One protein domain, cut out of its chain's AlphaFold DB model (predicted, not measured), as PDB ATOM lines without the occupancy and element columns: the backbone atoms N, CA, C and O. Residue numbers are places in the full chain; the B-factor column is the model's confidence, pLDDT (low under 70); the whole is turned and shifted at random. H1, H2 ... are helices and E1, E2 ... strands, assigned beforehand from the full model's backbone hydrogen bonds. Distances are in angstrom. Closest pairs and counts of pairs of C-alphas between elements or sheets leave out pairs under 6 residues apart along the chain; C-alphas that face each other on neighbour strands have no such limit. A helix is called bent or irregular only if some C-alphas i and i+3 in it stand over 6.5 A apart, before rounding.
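AT A GLANCE: This is residues 12 to 124 of the 229 residues of an uncharacterized protein of Chloroflexi bacterium (UniProt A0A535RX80). A small three-stranded sheet has one face covered by the long helix H6, which runs along it, and by H3, which stands up over E1; the other face is bare. H4 packs across the last part of H6 at one end of the domain, while at the other end H1 and H2 make a V beyond the sheet, with H5 between H2 and the sheet end. The printed part has 113 residues with six named helices and three named strands, in the order H1 H2 H3 H4 E1 E2 E3 H5 H6; the sheet is mixed, ordered E1 E3 E2, and the class is mostly helix. The whole is compact, with a radius of gyration of the C-alphas of 14.8 A, but elongated, spanning 44 by 27 by 26 A.

IN THESE COORDINATES: The strands are E1, residues 74 to 78, 12.9 A long; E2, residues 84 to 87, 9.8 A; and E3, residues 92 to 96, 13.2 A. H6, residues 105 to 123, is 27.6 A long and ends with C-alpha 123 at (125.305, -61.068, 345.101). It is neither bent nor irregular, but only just: C-alphas 105 and 108 are 6.3 A apart. H3 is residues 51 to 58, 10.3 A; H4 residues 64 to 70, 9.8 A; H5 residues 98 to 102, 5.7 A. H1, residues 12 to 25, is 20.2 A long and begins with C-alpha 12 at (120.433, -48.487, 376.847); H2, residues 29 to 41, is 18.3 A.

HOW THE PARTS SIT: Inner strand E3 is parallel to E1, with N 76 and O 93 2.8 A apart, within hydrogen-bond range. E2 and E3 form an antiparallel hairpin, with N 87 and O 92 at 2.8 A. The sheet and its helices make two layers, H3 and H6 on the same face. H6 lies over E3 and E2 at a height over the sheet of 8.9 A and runs along the strands, at 12 degrees to E2 on the local plane; the closest C-alphas of E2 and H6 are Tyr 86 and Glu 115, 5.7 A. H3 lies over E1 and stands up from the sheet at 53 degrees. H6 is the hub: its residues 108 to 113 touch H3, about perpendicular at 87 degrees, the closest C-alphas being Ala 58 and Arg 109, 5.0 A. Its residues 116 to 123 touch H4, about perpendicular at 90 degrees, closest at the C-alphas of Leu 69 and Ala 123, 6.1 A. H5 and H6 touch only at the corner, closest at the C-alphas of Val 99 and Ala 108, 5.8 A. H5 touches H2, where the C-alphas of Arg 36 and Tyr 102 are 5.2 A apart. H1 and H2, a helical hairpin, only just touch, with 3 pairs of C-alphas within 8 A, the closest Leu 24 and Gln 32 at 6.1 A; they run opposite ways at a steep tilt of 36 degrees, only just past shallow. H2 and H6 are apart. Every O i to N i+4 pair is within hydrogen-bond range in H1, H2, H3, H4 and H5; in H6 13 of 15 are.

THE WHOLE: The C-alphas farthest apart, Leu 31 and His 124, are 44.2 A apart. The printed part has no cut, and no link is long; that from H2 to H3, 9 residues, is short, and the others are tight. The mean pLDDT of the printed part is 88.5, with residues 82, 99 and 101 to 105 under 70.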
ATOM      1  N   GLU A  12     119.921 -49.119 375.623       88.88
ATOM      2  CA  GLU A  12     120.433 -48.487 376.847       88.88
ATOM      3  C   GLU A  12     121.711 -49.164 377.348       88.88
ATOM      4  O   GLU A  12     122.725 -48.504 377.586       88.88
ATOM      5  N   ARG A  13     121.694 -50.502 377.443       88.69
ATOM      6  CA  ARG A  13     122.861 -51.279 377.868       88.69
ATOM      7  C   ARG A  13     124.011 -51.124 376.882       88.69
ATOM      8  O   ARG A  13     125.158 -51.033 377.304       88.69
ATOM      9  N   ASN A  14     123.708 -51.050 375.590       88.56
ATOM     10  CA  ASN A  14     124.714 -50.865 374.557       88.56
ATOM     11  C   ASN A  14     125.323 -49.456 374.591       88.56
ATOM     12  O   ASN A  14     126.528 -49.313 374.417       88.56
ATOM     13  N   ALA A  15     124.530 -48.417 374.867       86.94
ATOM     14  CA  ALA A  15     125.030 -47.049 375.019       86.94
ATOM     15  C   ALA A  15     125.960 -46.911 376.239       86.94
ATOM     16  O   ALA A  15     127.070 -46.393 376.113       86.94
ATOM     17  N   ALA A  16     125.552 -47.437 377.399       88.56
ATOM     18  CA  ALA A  16     126.401 -47.480 378.594       88.56
ATOM     19  C   ALA A  16     127.669 -48.320 378.357       88.56
ATOM     20  O   ALA A  16     128.781 -47.932 378.720       88.56
ATOM     21  N   GLY A  17     127.495 -49.450 377.680       87.06
ATOM     22  CA  GLY A  17     128.541 -50.348 377.228       87.06
ATOM     23  C   GLY A  17     129.601 -49.701 376.354       87.06
ATOM     24  O   GLY A  17     130.796 -49.896 376.573       87.06
ATOM     25  N   PHE A  18     129.167 -48.895 375.387       85.88
ATOM     26  CA  PHE A  18     130.051 -48.151 374.498       85.88
ATOM     27  C   PHE A  18     130.932 -47.173 375.281       85.88
ATOM     28  O   PHE A  18     132.143 -47.146 375.082       85.88
ATOM     29  N   LEU A  19     130.358 -46.430 376.234       87.00
ATOM     30  CA  LEU A  19     131.128 -45.537 377.107       87.00
ATOM     31  C   LEU A  19     132.151 -46.309 377.955       87.00
ATOM     32  O   LEU A  19     133.301 -45.884 378.071       87.00
ATOM     33  N   ALA A  20     131.764 -47.465 378.500       85.88
ATOM     34  CA  ALA A  20     132.677 -48.331 379.243       85.88
ATOM     35  C   ALA A  20     133.818 -48.867 378.359       85.88
ATOM     36  O   ALA A  20     134.971 -48.891 378.798       85.88
ATOM     37  N   LEU A  21     133.523 -49.239 377.108       84.50
ATOM     38  CA  LEU A  21     134.529 -49.660 376.132       84.50
ATOM     39  C   LEU A  21     135.506 -48.517 375.820       84.50
ATOM     40  O   LEU A  21     136.712 -48.737 375.854       84.50
ATOM     41  N   LEU A  22     135.023 -47.287 375.611       85.75
ATOM     42  CA  LEU A  22     135.885 -46.117 375.390       85.75
ATOM     43  C   LEU A  22     136.821 -45.844 376.576       85.75
ATOM     44  O   LEU A  22     137.981 -45.489 376.368       85.75
ATOM     45  N   SER A  23     136.351 -46.022 377.812       87.25
ATOM     46  CA  SER A  23     137.216 -45.916 378.994       87.25
ATOM     47  C   SER A  23     138.262 -47.032 379.044       87.25
ATOM     48  O   SER A  23     139.408 -46.773 379.410       87.25
ATOM     49  N   LEU A  24     137.909 -48.255 378.636       87.06
ATOM     50  CA  LEU A  24     138.845 -49.378 378.543       87.06
ATOM     51  C   LEU A  24     139.940 -49.129 377.490       87.06
ATOM     52  O   LEU A  24     141.092 -49.492 377.722       87.06
ATOM     53  N   GLU A  25     139.616 -48.483 376.366       85.44
ATOM     54  CA  GLU A  25     140.582 -48.112 375.313       85.44
ATOM     55  C   GLU A  25     141.631 -47.086 375.774       85.44
ATOM     56  O   GLU A  25     142.683 -46.963 375.153       85.44
ATOM     57  N   ARG A  26     141.384 -46.369 376.877       88.31
ATOM     58  CA  ARG A  26     142.328 -45.392 377.453       88.31
ATOM     59  C   ARG A  26     143.307 -46.003 378.458       88.31
ATOM     60  O   ARG A  26     144.189 -45.299 378.947       88.31
ATOM     61  N   LEU A  27     143.146 -47.278 378.812       89.25
ATOM     62  CA  LEU A  27     144.034 -47.950 379.759       89.25
ATOM     63  C   LEU A  27     145.423 -48.202 379.143       89.25
ATOM     64  O   LEU A  27     145.526 -48.449 377.941       89.25
ATOM     65  N   PRO A  28     146.493 -48.252 379.961       93.44
ATOM     66  CA  PRO A  28     147.793 -48.743 379.514       93.44
ATOM     67  C   PRO A  28     147.687 -50.148 378.889       93.44
ATOM     68  O   PRO A  28     146.919 -50.970 379.403       93.44
ATOM     69  N   PRO A  29     148.492 -50.489 377.859       89.31
ATOM     70  CA  PRO A  29     148.296 -51.699 377.049       89.31
ATOM     71  C   PRO A  29     148.162 -53.008 377.843       89.31
ATOM     72  O   PRO A  29     147.308 -53.846 377.548       89.31
ATOM     73  N   LEU A  30     148.965 -53.193 378.897       90.31
ATOM     74  CA  LEU A  30     148.911 -54.401 379.726       90.31
ATOM     75  C   LEU A  30     147.608 -54.499 380.539       90.31
ATOM     76  O   LEU A  30     147.028 -55.581 380.652       90.31
ATOM     77  N   LEU A  31     147.145 -53.380 381.103       91.69
ATOM     78  CA  LEU A  31     145.898 -53.321 381.869       91.69
ATOM     79  C   LEU A  31     144.692 -53.487 380.952       91.69
ATOM     80  O   LEU A  31     143.770 -54.225 381.293       91.69
ATOM     81  N   GLN A  32     144.747 -52.880 379.768       89.81
ATOM     82  CA  GLN A  32     143.755 -53.068 378.722       89.81
ATOM     83  C   GLN A  32     143.619 -54.553 378.355       89.81
ATOM     84  O   GLN A  32     142.523 -55.108 378.425       89.81
ATOM     85  N   ARG A  33     144.735 -55.223 378.033       86.94
ATOM     86  CA  ARG A  33     144.746 -56.652 377.682       86.94
ATOM     87  C   ARG A  33     144.150 -57.519 378.792       86.94
ATOM     88  O   ARG A  33     143.307 -58.369 378.519       86.94
ATOM     89  N   ARG A  34     144.547 -57.291 380.050       89.75
ATOM     90  CA  ARG A  34     144.010 -58.028 381.211       89.75
ATOM     91  C   ARG A  34     142.513 -57.789 381.413       89.75
ATOM     92  O   ARG A  34     141.785 -58.734 381.707       89.75
ATOM     93  N   ALA A  35     142.051 -56.548 381.256       88.69
ATOM     94  CA  ALA A  35     140.636 -56.210 381.368       88.69
ATOM     95  C   ALA A  35     139.806 -56.937 380.300       88.69
ATOM     96  O   ALA A  35     138.798 -57.557 380.634       88.69
ATOM     97  N   ARG A  36     140.269 -56.941 379.044       86.44
ATOM     98  CA  ARG A  36     139.616 -57.651 377.934       86.44
ATOM     99  C   ARG A  36     139.559 -59.158 378.149       86.44
ATOM    100  O   ARG A  36     138.494 -59.748 377.999       86.44
ATOM    101  N   GLU A  37     140.659 -59.774 378.579       86.12
ATOM    102  CA  GLU A  37     140.678 -61.213 378.887       86.12
ATOM    103  C   GLU A  37     139.707 -61.561 380.028       86.12
ATOM    104  O   GLU A  37     139.015 -62.580 379.996       86.12
ATOM    105  N   ARG A  38     139.578 -60.684 381.031       87.88
ATOM    106  CA  ARG A  38     138.616 -60.869 382.125       87.88
ATOM    107  C   ARG A  38     137.161 -60.725 381.670       87.88
ATOM    108  O   ARG A  38     136.311 -61.463 382.163       87.88
ATOM    109  N   LEU A  39     136.865 -59.782 380.776       86.94
ATOM    110  CA  LEU A  39     135.531 -59.648 380.181       86.94
ATOM    111  C   LEU A  39     135.186 -60.888 379.354       86.94
ATOM    112  O   LEU A  39     134.115 -61.463 379.541       86.94
ATOM    113  N   TRP A  40     136.124 -61.347 378.523       83.94
ATOM    114  CA  TRP A  40     135.941 -62.530 377.688       83.94
ATOM    115  C   TRP A  40     135.757 -63.817 378.502       83.94
ATOM    116  O   TRP A  40     134.769 -64.518 378.315       83.94
ATOM    117  N   SER A  41     136.649 -64.119 379.451       85.31
ATOM    118  CA  SER A  41     136.556 -65.339 380.282       85.31
ATOM    119  C   SER A  41     135.234 -65.455 381.050       85.31
ATOM    120  O   SER A  41     134.782 -66.556 381.354       85.31
ATOM    121  N   ARG A  42     134.583 -64.323 381.334       86.62
ATOM    122  CA  ARG A  42     133.270 -64.253 381.989       86.62
ATOM    123  C   ARG A  42     132.097 -64.125 381.009       86.62
ATOM    124  O   ARG A  42     130.972 -63.961 381.466       86.62
ATOM    125  N   HIS A  43     132.353 -64.165 379.700       82.56
ATOM    126  CA  HIS A  43     131.377 -63.940 378.628       82.56
ATOM    127  C   HIS A  43     130.569 -62.642 378.824       82.56
ATOM    128  O   HIS A  43     129.353 -62.586 378.635       82.56
ATOM    129  N   VAL A  44     131.255 -61.572 379.242       84.19
ATOM    130  CA  VAL A  44     130.657 -60.251 379.459       84.19
ATOM    131  C   VAL A  44     130.862 -59.390 378.218       84.19
ATOM    132  O   VAL A  44     131.897 -58.749 378.051       84.19
ATOM    133  N   PHE A  45     129.832 -59.326 377.378       84.00
ATOM    134  CA  PHE A  45     129.766 -58.405 376.244       84.00
ATOM    135  C   PHE A  45     129.320 -57.033 376.744       84.00
ATOM    136  O   PHE A  45     128.134 -56.797 376.993       84.00
ATOM    137  N   VAL A  46     130.288 -56.142 376.967       82.88
ATOM    138  CA  VAL A  46     129.998 -54.777 377.429       82.88
ATOM    139  C   VAL A  46     129.361 -53.955 376.322       82.88
ATOM    140  O   VAL A  46     128.440 -53.207 376.602       82.88
ATOM    141  N   TYR A  47     129.786 -54.151 375.076       86.50
ATOM    142  CA  TYR A  47     129.277 -53.465 373.898       86.50
ATOM    143  C   TYR A  47     129.211 -54.438 372.724       86.50
ATOM    144  O   TYR A  47     130.124 -55.242 372.539       86.50
ATOM    145  N   VAL A  48     128.137 -54.350 371.942       88.38
ATOM    146  CA  VAL A  48     127.962 -55.087 370.689       88.38
ATOM    147  C   VAL A  48     127.394 -54.115 369.664       88.38
ATOM    148  O   VAL A  48     126.242 -53.688 369.797       88.38
ATOM    149  N   THR A  49     128.162 -53.741 368.635       87.19
ATOM    150  CA  THR A  49     127.631 -52.849 367.593       87.19
ATOM    151  C   THR A  49     126.397 -53.505 366.966       87.19
ATOM    152  O   THR A  49     126.480 -54.652 366.511       87.19
ATOM    153  N   PRO A  50     125.244 -52.809 366.906       88.75
ATOM    154  CA  PRO A  50     124.048 -53.366 366.290       88.75
ATOM    155  C   PRO A  50     124.329 -53.769 364.833       88.75
ATOM    156  O   PRO A  50     124.903 -52.956 364.103       88.75
ATOM    157  N   PRO A  51     123.883 -54.949 364.357       91.06
ATOM    158  CA  PRO A  51     124.206 -55.458 363.019       91.06
ATOM    159  C   PRO A  51     124.042 -54.432 361.891       91.06
ATOM    160  O   PRO A  51     124.977 -54.142 361.149       91.06
ATOM    161  N   ARG A  52     122.875 -53.779 361.816       91.56
ATOM    162  CA  ARG A  52     122.585 -52.760 360.791       91.56
ATOM    163  C   ARG A  52     123.505 -51.543 360.879       91.56
ATOM    164  O   ARG A  52     123.800 -50.903 359.873       91.56
ATOM    165  N   GLN A  53     123.922 -51.165 362.084       91.31
ATOM    166  CA  GLN A  53     124.883 -50.084 362.263       91.31
ATOM    167  C   GLN A  53     126.275 -50.521 361.805       91.31
ATOM    168  O   GLN A  53     126.924 -49.754 361.095       91.31
ATOM    169  N   LEU A  54     126.686 -51.741 362.151       91.44
ATOM    170  CA  LEU A  54     127.983 -52.292 361.782       91.44
ATOM    171  C   LEU A  54     128.130 -52.403 360.262       91.44
ATOM    172  O   LEU A  54     129.098 -51.881 359.720       91.44
ATOM    173  N   VAL A  55     127.131 -52.954 359.563       94.94
ATOM    174  CA  VAL A  55     127.109 -53.041 358.088       94.94
ATOM    175  C   VAL A  55     127.244 -51.652 357.449       94.94
ATOM    176  O   VAL A  55     128.097 -51.435 356.588       94.94
ATOM    177  N   ARG A  56     126.466 -50.663 357.919       94.94
ATOM    178  CA  ARG A  56     126.552 -49.277 357.416       94.94
ATOM    179  C   ARG A  56     127.931 -48.654 357.633       94.94
ATOM    180  O   ARG A  56     128.393 -47.891 356.790       94.94
ATOM    181  N   GLN A  57     128.573 -48.923 358.767       93.12
ATOM    182  CA  GLN A  57     129.916 -48.419 359.054       93.12
ATOM    183  C   GLN A  57     130.977 -49.150 358.220       93.12
ATOM    184  O   GLN A  57     131.866 -48.499 357.667       93.12
ATOM    185  N   ALA A  58     130.879 -50.476 358.093       93.88
ATOM    186  CA  ALA A  58     131.777 -51.321 357.307       93.88
ATOM    187  C   ALA A  58     131.870 -50.844 355.853       93.88
ATOM    188  O   ALA A  58     132.977 -50.619 355.357       93.88
ATOM    189  N   LEU A  59     130.717 -50.553 355.245       96.44
ATOM    190  CA  LEU A  59     130.592 -50.135 353.846       96.44
ATOM    191  C   LEU A  59     130.502 -48.617 353.645       96.44
ATOM    192  O   LEU A  59     130.151 -48.141 352.564       96.44
ATOM    193  N   ARG A  60     130.816 -47.814 354.668       94.75
ATOM    194  CA  ARG A  60     130.919 -46.360 354.492       94.75
ATOM    195  C   ARG A  60     132.007 -46.047 353.460       94.75
ATOM    196  O   ARG A  60     133.158 -46.410 353.688       94.75
ATOM    197  N   GLY A  61     131.633 -45.329 352.400       94.62
ATOM    198  CA  GLY A  61     132.522 -44.928 351.303       94.62
ATOM    199  C   GLY A  61     132.422 -45.804 350.050       94.62
ATOM    200  O   GLY A  61     132.884 -45.374 349.005       94.62
ATOM    201  N   TYR A  62     131.775 -46.972 350.131       97.06
ATOM    202  CA  TYR A  62     131.589 -47.863 348.983       97.06
ATOM    203  C   TYR A  62     130.378 -47.455 348.127       97.06
ATOM    204  O   TYR A  62     129.477 -46.759 348.628       97.06
ATOM    205  N   PRO A  63     130.309 -47.916 346.863       96.88
ATOM    206  CA  PRO A  63     129.225 -47.603 345.937       96.88
ATOM    207  C   PRO A  63     127.834 -47.908 346.502       96.88
ATOM    208  O   PRO A  63     127.643 -48.760 347.376       96.88
ATOM    209  N   GLU A  64     126.822 -47.192 346.011       96.69
ATOM    210  CA  GLU A  64     125.430 -47.430 346.407       96.69
ATOM    211  C   GLU A  64     124.974 -48.855 346.090       96.69
ATOM    212  O   GLU A  64     124.366 -49.500 346.942       96.69
ATOM    213  N   GLU A  65     125.337 -49.377 344.919       95.88
ATOM    214  CA  GLU A  65     125.005 -50.744 344.531       95.88
ATOM    215  C   GLU A  65     125.575 -51.782 345.503       95.88
ATOM    216  O   GLU A  65     124.849 -52.668 345.949       95.88
ATOM    217  N   VAL A  66     126.833 -51.625 345.917       97.12
ATOM    218  CA  VAL A  66     127.476 -52.497 346.908       97.12
ATOM    219  C   VAL A  66     126.725 -52.465 348.236       97.12
ATOM    220  O   VAL A  66     126.419 -53.507 348.811       97.12
ATOM    221  N   ARG A  67     126.352 -51.271 348.709       97.38
ATOM    222  CA  ARG A  67     125.563 -51.113 349.942       97.38
ATOM    223  C   ARG A  67     124.163 -51.719 349.818       97.38
ATOM    224  O   ARG A  67     123.672 -52.295 350.786       97.38
ATOM    225  N   ARG A  68     123.532 -51.617 348.644       97.50
ATOM    226  CA  ARG A  68     122.224 -52.216 348.342       97.50
ATOM    227  C   ARG A  68     122.300 -53.742 348.351       97.50
ATOM    228  O   ARG A  68     121.481 -54.375 349.011       97.50
ATOM    229  N   LEU A  69     123.283 -54.326 347.665       97.38
ATOM    230  CA  LEU A  69     123.503 -55.775 347.610       97.38
ATOM    231  C   LEU A  69     123.876 -56.346 348.981       97.38
ATOM    232  O   LEU A  69     123.359 -57.381 349.379       97.38
ATOM    233  N   ALA A  70     124.689 -55.637 349.758       96.31
ATOM    234  CA  ALA A  70     124.966 -55.995 351.147       96.31
ATOM    235  C   ALA A  70     123.715 -55.981 352.044       96.31
ATOM    236  O   ALA A  70     123.694 -56.629 353.083       96.31
ATOM    237  N   GLY A  71     122.659 -55.259 351.663       95.25
ATOM    238  CA  GLY A  71     121.380 -55.268 352.371       95.25
ATOM    239  C   GLY A  71     120.560 -56.547 352.177       95.25
ATOM    240  O   GLY A  71     119.533 -56.694 352.838       95.25
ATOM    241  N   THR A  72     120.974 -57.455 351.284       96.44
ATOM    242  CA  THR A  72     120.237 -58.693 350.987       96.44
ATOM    243  C   THR A  72     120.664 -59.885 351.842       96.44
ATOM    244  O   THR A  72     119.974 -60.900 351.820       96.44
ATOM    245  N   VAL A  73     121.761 -59.781 352.600       96.94
ATOM    246  CA  VAL A  73     122.233 -60.830 353.519       96.94
ATOM    247  C   VAL A  73     121.732 -60.570 354.935       96.94
ATOM    248  O   VAL A  73     121.709 -59.428 355.409       96.94
ATOM    249  N   ALA A  74     121.328 -61.625 355.639       96.12
ATOM    250  CA  ALA A  74     121.003 -61.512 357.053       96.12
ATOM    251  C   ALA A  74     122.300 -61.431 357.870       96.12
ATOM    252  O   ALA A  74     123.204 -62.232 357.671       96.12
ATOM    253  N   PHE A  75     122.410 -60.465 358.784       95.44
ATOM    254  CA  PHE A  75     123.635 -60.238 359.559       95.44
ATOM    255  C   PHE A  75     123.360 -60.365 361.057       95.44
ATOM    256  O   PHE A  75     122.525 -59.638 361.607       95.44
ATOM    257  N   TYR A  76     124.115 -61.231 361.725       93.62
ATOM    258  CA  TYR A  76     123.949 -61.577 363.132       93.62
ATOM    259  C   TYR A  76     125.245 -61.408 363.923       93.62
ATOM    260  O   TYR A  76     126.354 -61.442 363.384       93.62
ATOM    261  N   ARG A  77     125.099 -61.241 365.242       91.44
ATOM    262  CA  ARG A  77     126.210 -61.274 366.201       91.44
ATOM    263  C   ARG A  77     126.084 -62.529 367.062       91.44
ATOM    264  O   ARG A  77     125.013 -62.760 367.618       91.44
ATOM    265  N   ASN A  78     127.136 -63.330 367.180       88.69
ATOM    266  CA  ASN A  78     127.163 -64.548 368.004       88.69
ATOM    267  C   ASN A  78     128.084 -64.414 369.221       88.69
ATOM    268  O   ASN A  78     128.970 -63.561 369.259       88.69
ATOM    269  N   ASP A  79     127.882 -65.276 370.213       85.19
ATOM    270  CA  ASP A  79     128.633 -65.345 371.473       85.19
ATOM    271  C   ASP A  79     129.995 -66.048 371.359       85.19
ATOM    272  O   ASP A  79     130.420 -66.743 372.276       85.19
ATOM    273  N   ASP A  80     130.700 -65.835 370.251       83.00
ATOM    274  CA  ASP A  80     132.022 -66.411 370.003       83.00
ATOM    275  C   ASP A  80     133.140 -65.358 370.154       83.00
ATOM    276  O   ASP A  80     132.875 -64.151 370.263       83.00
ATOM    277  N   ARG A  81     134.397 -65.818 370.184       73.56
ATOM    278  CA  ARG A  81     135.629 -65.017 370.248       73.56
ATOM    279  C   ARG A  81     136.256 -64.797 368.882       73.56
ATOM    280  O   ARG A  81     136.802 -63.720 368.664       73.56
ATOM    281  N   SER A  82     136.246 -65.807 368.013       66.06
ATOM    282  CA  SER A  82     137.079 -65.825 366.808       66.06
ATOM    283  C   SER A  82     136.269 -65.624 365.533       66.06
ATOM    284  O   SER A  82     135.599 -66.540 365.068       66.06
ATOM    285  N   GLY A  83     136.410 -64.434 364.948       73.88
ATOM    286  CA  GLY A  83     136.067 -64.168 363.553       73.88
ATOM    287  C   GLY A  83     134.576 -64.107 363.234       73.88
ATOM    288  O   GLY A  83     133.724 -63.830 364.082       73.88
ATOM    289  N   GLY A  84     134.275 -64.296 361.960       85.06
ATOM    290  CA  GLY A  84     132.930 -64.433 361.438       85.06
ATOM    291  C   GLY A  84     132.915 -65.460 360.328       85.06
ATOM    292  O   GLY A  84     133.909 -66.136 360.077       85.06
ATOM    293  N   GLY A  85     131.757 -65.602 359.710       89.94
ATOM    294  CA  GLY A  85     131.641 -66.368 358.488       89.94
ATOM    295  C   GLY A  85     130.434 -65.927 357.685       89.94
ATOM    296  O   GLY A  85     129.428 -65.456 358.233       89.94
ATOM    297  N   TYR A  86     130.523 -66.146 356.383       92.81
ATOM    298  CA  TYR A  86     129.396 -66.130 355.472       92.81
ATOM    299  C   TYR A  86     128.928 -67.564 355.185       92.81
ATOM    300  O   TYR A  86     129.649 -68.389 354.631       92.81
ATOM    301  N   TRP A  87     127.681 -67.870 355.546       91.81
ATOM    302  CA  TRP A  87     127.024 -69.142 355.246       91.81
ATOM    303  C   TRP A  87     126.165 -69.001 353.999       91.81
ATOM    304  O   TRP A  87     124.978 -68.673 354.081       91.81
ATOM    305  N   ARG A  88     126.768 -69.310 352.849       88.38
ATOM    306  CA  ARG A  88     126.148 -69.223 351.520       88.38
ATOM    307  C   ARG A  88     124.765 -69.873 351.438       88.38
ATOM    308  O   ARG A  88     123.831 -69.226 350.979       88.38
ATOM    309  N   ASP A  89     124.608 -71.100 351.933       91.88
ATOM    310  CA  ASP A  89     123.343 -71.850 351.820       91.88
ATOM    311  C   ASP A  89     122.177 -71.206 352.577       91.88
ATOM    312  O   ASP A  89     121.012 -71.430 352.250       91.88
ATOM    313  N   ARG A  90     122.487 -70.402 353.599       92.62
ATOM    314  CA  ARG A  90     121.495 -69.700 354.421       92.62
ATOM    315  C   ARG A  90     121.387 -68.218 354.071       92.62
ATOM    316  O   ARG A  90     120.440 -67.569 354.496       92.62
ATOM    317  N   ASN A  91     122.336 -67.695 353.293       95.06
ATOM    318  CA  ASN A  91     122.510 -66.268 353.048       95.06
ATOM    319  C   ASN A  91     122.593 -65.466 354.364       95.06
ATOM    320  O   ASN A  91     121.899 -64.466 354.573       95.06
ATOM    321  N   GLU A  92     123.446 -65.949 355.270       95.94
ATOM    322  CA  GLU A  92     123.645 -65.384 356.604       95.94
ATOM    323  C   GLU A  92     125.119 -65.065 356.844       95.94
ATOM    324  O   GLU A  92     125.994 -65.865 356.520       95.94
ATOM    325  N   ILE A  93     125.383 -63.943 357.502       95.00
ATOM    326  CA  ILE A  93     126.668 -63.634 358.119       95.00
ATOM    327  C   ILE A  93     126.500 -63.710 359.630       95.00
ATOM    328  O   ILE A  93     125.624 -63.053 360.198       95.00
ATOM    329  N   TRP A  94     127.371 -64.469 360.286       93.38
ATOM    330  CA  TRP A  94     127.488 -64.471 361.742       93.38
ATOM    331  C   TRP A  94     128.875 -63.982 362.113       93.38
ATOM    332  O   TRP A  94     129.866 -64.584 361.716       93.38
ATOM    333  N   LEU A  95     128.941 -62.881 362.858       91.62
ATOM    334  CA  LEU A  95     130.205 -62.290 363.282       91.62
ATOM    335  C   LEU A  95     130.288 -62.248 364.807       91.62
ATOM    336  O   LEU A  95     129.381 -61.721 365.462       91.62
ATOM    337  N   ALA A  96     131.407 -62.699 365.365       88.00
ATOM    338  CA  ALA A  96     131.624 -62.799 366.802       88.00
ATOM    339  C   ALA A  96     131.480 -61.443 367.513       88.00
ATOM    340  O   ALA A  96     132.127 -60.445 367.166       88.00
ATOM    341  N   ALA A  97     130.645 -61.407 368.553       83.88
ATOM    342  CA  ALA A  97     130.534 -60.284 369.483       83.88
ATOM    343  C   ALA A  97     131.804 -60.132 370.340       83.88
ATOM    344  O   ALA A  97     132.130 -59.030 370.794       83.88
ATOM    345  N   GLY A  98     132.565 -61.220 370.514       74.56
ATOM    346  CA  GLY A  98     133.851 -61.220 371.201       74.56
ATOM    347  C   GLY A  98     134.898 -60.326 370.541       74.56
ATOM    348  O   GLY A  98     135.723 -59.783 371.265       74.56
ATOM    349  N   VAL A  99     134.818 -60.063 369.229       68.00
ATOM    350  CA  VAL A  99     135.777 -59.192 368.515       68.00
ATOM    351  C   VAL A  99     135.817 -57.784 369.113       68.00
ATOM    352  O   VAL A  99     136.885 -57.229 369.309       68.00
ATOM    353  N   GLU A 100     134.683 -57.200 369.502       71.56
ATOM    354  CA  GLU A 100     134.662 -55.848 370.101       71.56
ATOM    355  C   GLU A 100     135.076 -55.862 371.577       71.56
ATOM    356  O   GLU A 100     135.613 -54.889 372.110       71.56
ATOM    357  N   THR A 101     134.844 -56.994 372.242       64.12
ATOM    358  CA  THR A 101     135.173 -57.198 373.655       64.12
ATOM    359  C   THR A 101     136.668 -57.493 373.834       64.12
ATOM    360  O   THR A 101     137.291 -57.030 374.792       64.12
ATOM    361  N   TYR A 102     137.277 -58.209 372.890       65.06
ATOM    362  CA  TYR A 102     138.643 -58.722 372.963       65.06
ATOM    363  C   TYR A 102     139.635 -57.995 372.042       65.06
ATOM    364  O   TYR A 102     140.806 -57.868 372.398       65.06
ATOM    365  N   GLU A 103     139.180 -57.450 370.916       63.94
ATOM    366  CA  GLU A 103     140.012 -56.720 369.955       63.94
ATOM    367  C   GLU A 103     139.653 -55.229 369.898       63.94
ATOM    368  O   GLU A 103     138.757 -54.735 370.589       63.94
ATOM    369  N   ARG A 104     140.415 -54.469 369.105       65.88
ATOM    370  CA  ARG A 104     140.183 -53.032 368.924       65.88
ATOM    371  C   ARG A 104     138.795 -52.802 368.330       65.88
ATOM    372  O   ARG A 104     138.386 -53.526 367.430       65.88
ATOM    373  N   TYR A 105     138.128 -51.722 368.739       60.56
ATOM    374  CA  TYR A 105     136.823 -51.310 368.191       60.56
ATOM    375  C   TYR A 105     136.760 -51.311 366.646       60.56
ATOM    376  O   TYR A 105     135.740 -51.654 366.054       60.56
ATOM    377  N   LEU A 106     137.867 -50.975 365.974       72.56
ATOM    378  CA  LEU A 106     137.947 -50.955 364.510       72.56
ATOM    379  C   LEU A 106     137.977 -52.348 363.861       72.56
ATOM    380  O   LEU A 106     137.642 -52.459 362.682       72.56
ATOM    381  N   GLN A 107     138.325 -53.396 364.609       81.62
ATOM    382  CA  GLN A 107     138.447 -54.749 364.076       81.62
ATOM    383  C   GLN A 107     137.095 -55.300 363.629       81.62
ATOM    384  O   GLN A 107     136.978 -55.805 362.520       81.62
ATOM    385  N   ALA A 108     136.044 -55.138 364.438       85.56
ATOM    386  CA  ALA A 108     134.721 -55.659 364.095       85.56
ATOM    387  C   ALA A 108     134.184 -55.065 362.788       85.56
ATOM    388  O   ALA A 108     133.496 -55.747 362.033       85.56
ATOM    389  N   ARG A 109     134.530 -53.806 362.493       89.25
ATOM    390  CA  ARG A 109     134.202 -53.164 361.218       89.25
ATOM    391  C   ARG A 109     134.942 -53.816 360.049       89.25
ATOM    392  O   ARG A 109     134.321 -54.020 359.009       89.25
ATOM    393  N   ALA A 110     136.234 -54.101 360.202       89.56
ATOM    394  CA  ALA A 110     137.036 -54.762 359.174       89.56
ATOM    395  C   ALA A 110     136.550 -56.197 358.933       89.56
ATOM    396  O   ALA A 110     136.269 -56.547 357.793       89.56
ATOM    397  N   SER A 111     136.318 -56.974 359.993       90.94
ATOM    398  CA  SER A 111     135.768 -58.327 359.875       90.94
ATOM    399  C   SER A 111     134.371 -58.320 359.254       90.94
ATOM    400  O   SER A 111     134.106 -59.084 358.340       90.94
ATOM    401  N   ALA A 112     133.482 -57.405 359.665       93.38
ATOM    402  CA  ALA A 112     132.165 -57.288 359.037       93.38
ATOM    403  C   ALA A 112     132.267 -56.967 357.545       93.38
ATOM    404  O   ALA A 112     131.494 -57.496 356.755       93.38
ATOM    405  N   ARG A 113     133.204 -56.098 357.158       95.19
ATOM    406  CA  ARG A 113     133.451 -55.770 355.755       95.19
ATOM    407  C   ARG A 113     133.928 -56.995 354.976       95.19
ATOM    408  O   ARG A 113     133.370 -57.251 353.918       95.19
ATOM    409  N   HIS A 114     134.894 -57.732 355.513       95.81
ATOM    410  CA  HIS A 114     135.416 -58.955 354.911       95.81
ATOM    411  C   HIS A 114     134.285 -59.964 354.644       95.81
ATOM    412  O   HIS A 114     134.048 -60.325 353.494       95.81
ATOM    413  N   GLU A 115     133.467 -60.287 355.653       96.19
ATOM    414  CA  GLU A 115     132.327 -61.203 355.467       96.19
ATOM    415  C   GLU A 115     131.283 -60.683 354.466       96.19
ATOM    416  O   GLU A 115     130.659 -61.448 353.731       96.19
ATOM    417  N   LEU A 116     131.074 -59.363 354.411       97.62
ATOM    418  CA  LEU A 116     130.182 -58.765 353.418       97.62
ATOM    419  C   LEU A 116     130.724 -58.930 351.997       97.62
ATOM    420  O   LEU A 116     129.921 -59.071 351.077       97.62
ATOM    421  N   PHE A 117     132.042 -58.935 351.793       97.62
ATOM    422  CA  PHE A 117     132.617 -59.168 350.470       97.62
ATOM    423  C   PHE A 117     132.555 -60.628 350.025       97.62
ATOM    424  O   PHE A 117     132.329 -60.861 348.837       97.62
ATOM    425  N   HIS A 118     132.586 -61.589 350.955       97.19
ATOM    426  CA  HIS A 118     132.209 -62.979 350.657       97.19
ATOM    427  C   HIS A 118     130.783 -63.076 350.101       97.19
ATOM    428  O   HIS A 118     130.541 -63.738 349.094       97.19
ATOM    429  N   HIS A 119     129.830 -62.353 350.696       97.44
ATOM    430  CA  HIS A 119     128.470 -62.259 350.150       97.44
ATOM    431  C   HIS A 119     128.427 -61.544 348.790       97.44
ATOM    432  O   HIS A 119     127.739 -61.986 347.870       97.44
ATOM    433  N   LEU A 120     129.160 -60.438 348.635       97.06
ATOM    434  CA  LEU A 120     129.139 -59.633 347.407       97.06
ATOM    435  C   LEU A 120     129.702 -60.372 346.190       97.06
ATOM    436  O   LEU A 120     129.204 -60.120 345.091       97.06
ATOM    437  N   ALA A 121     130.638 -61.309 346.375       94.44
ATOM    438  CA  ALA A 121     131.079 -62.233 345.326       94.44
ATOM    439  C   ALA A 121     129.885 -62.933 344.651       94.44
ATOM    440  O   ALA A 121     129.792 -62.976 343.428       94.44
ATOM    441  N   ARG A 122     128.901 -63.380 345.447       92.19
ATOM    442  CA  ARG A 122     127.675 -64.047 344.974       92.19
ATOM    443  C   ARG A 122     126.563 -63.093 344.570       92.19
ATOM    444  O   ARG A 122     125.757 -63.419 343.698       92.19
ATOM    445  N   ALA A 123     126.437 -61.972 345.269       95.44
ATOM    446  CA  ALA A 123     125.305 -61.068 345.101       95.44
ATOM    447  C   ALA A 123     125.458 -60.164 343.873       95.44
ATOM    448  O   ALA A 123     124.456 -59.770 343.275       95.44
ATOM    449  N   HIS A 124     126.692 -59.828 343.502       95.25
ATOM    450  CA  HIS A 124     126.969 -58.998 342.341       95.25
ATOM    451  C   HIS A 124     126.995 -59.864 341.068       95.25
ATOM    452  O   HIS A 124     127.851 -60.745 340.968       95.25
TER     453      HIS A 124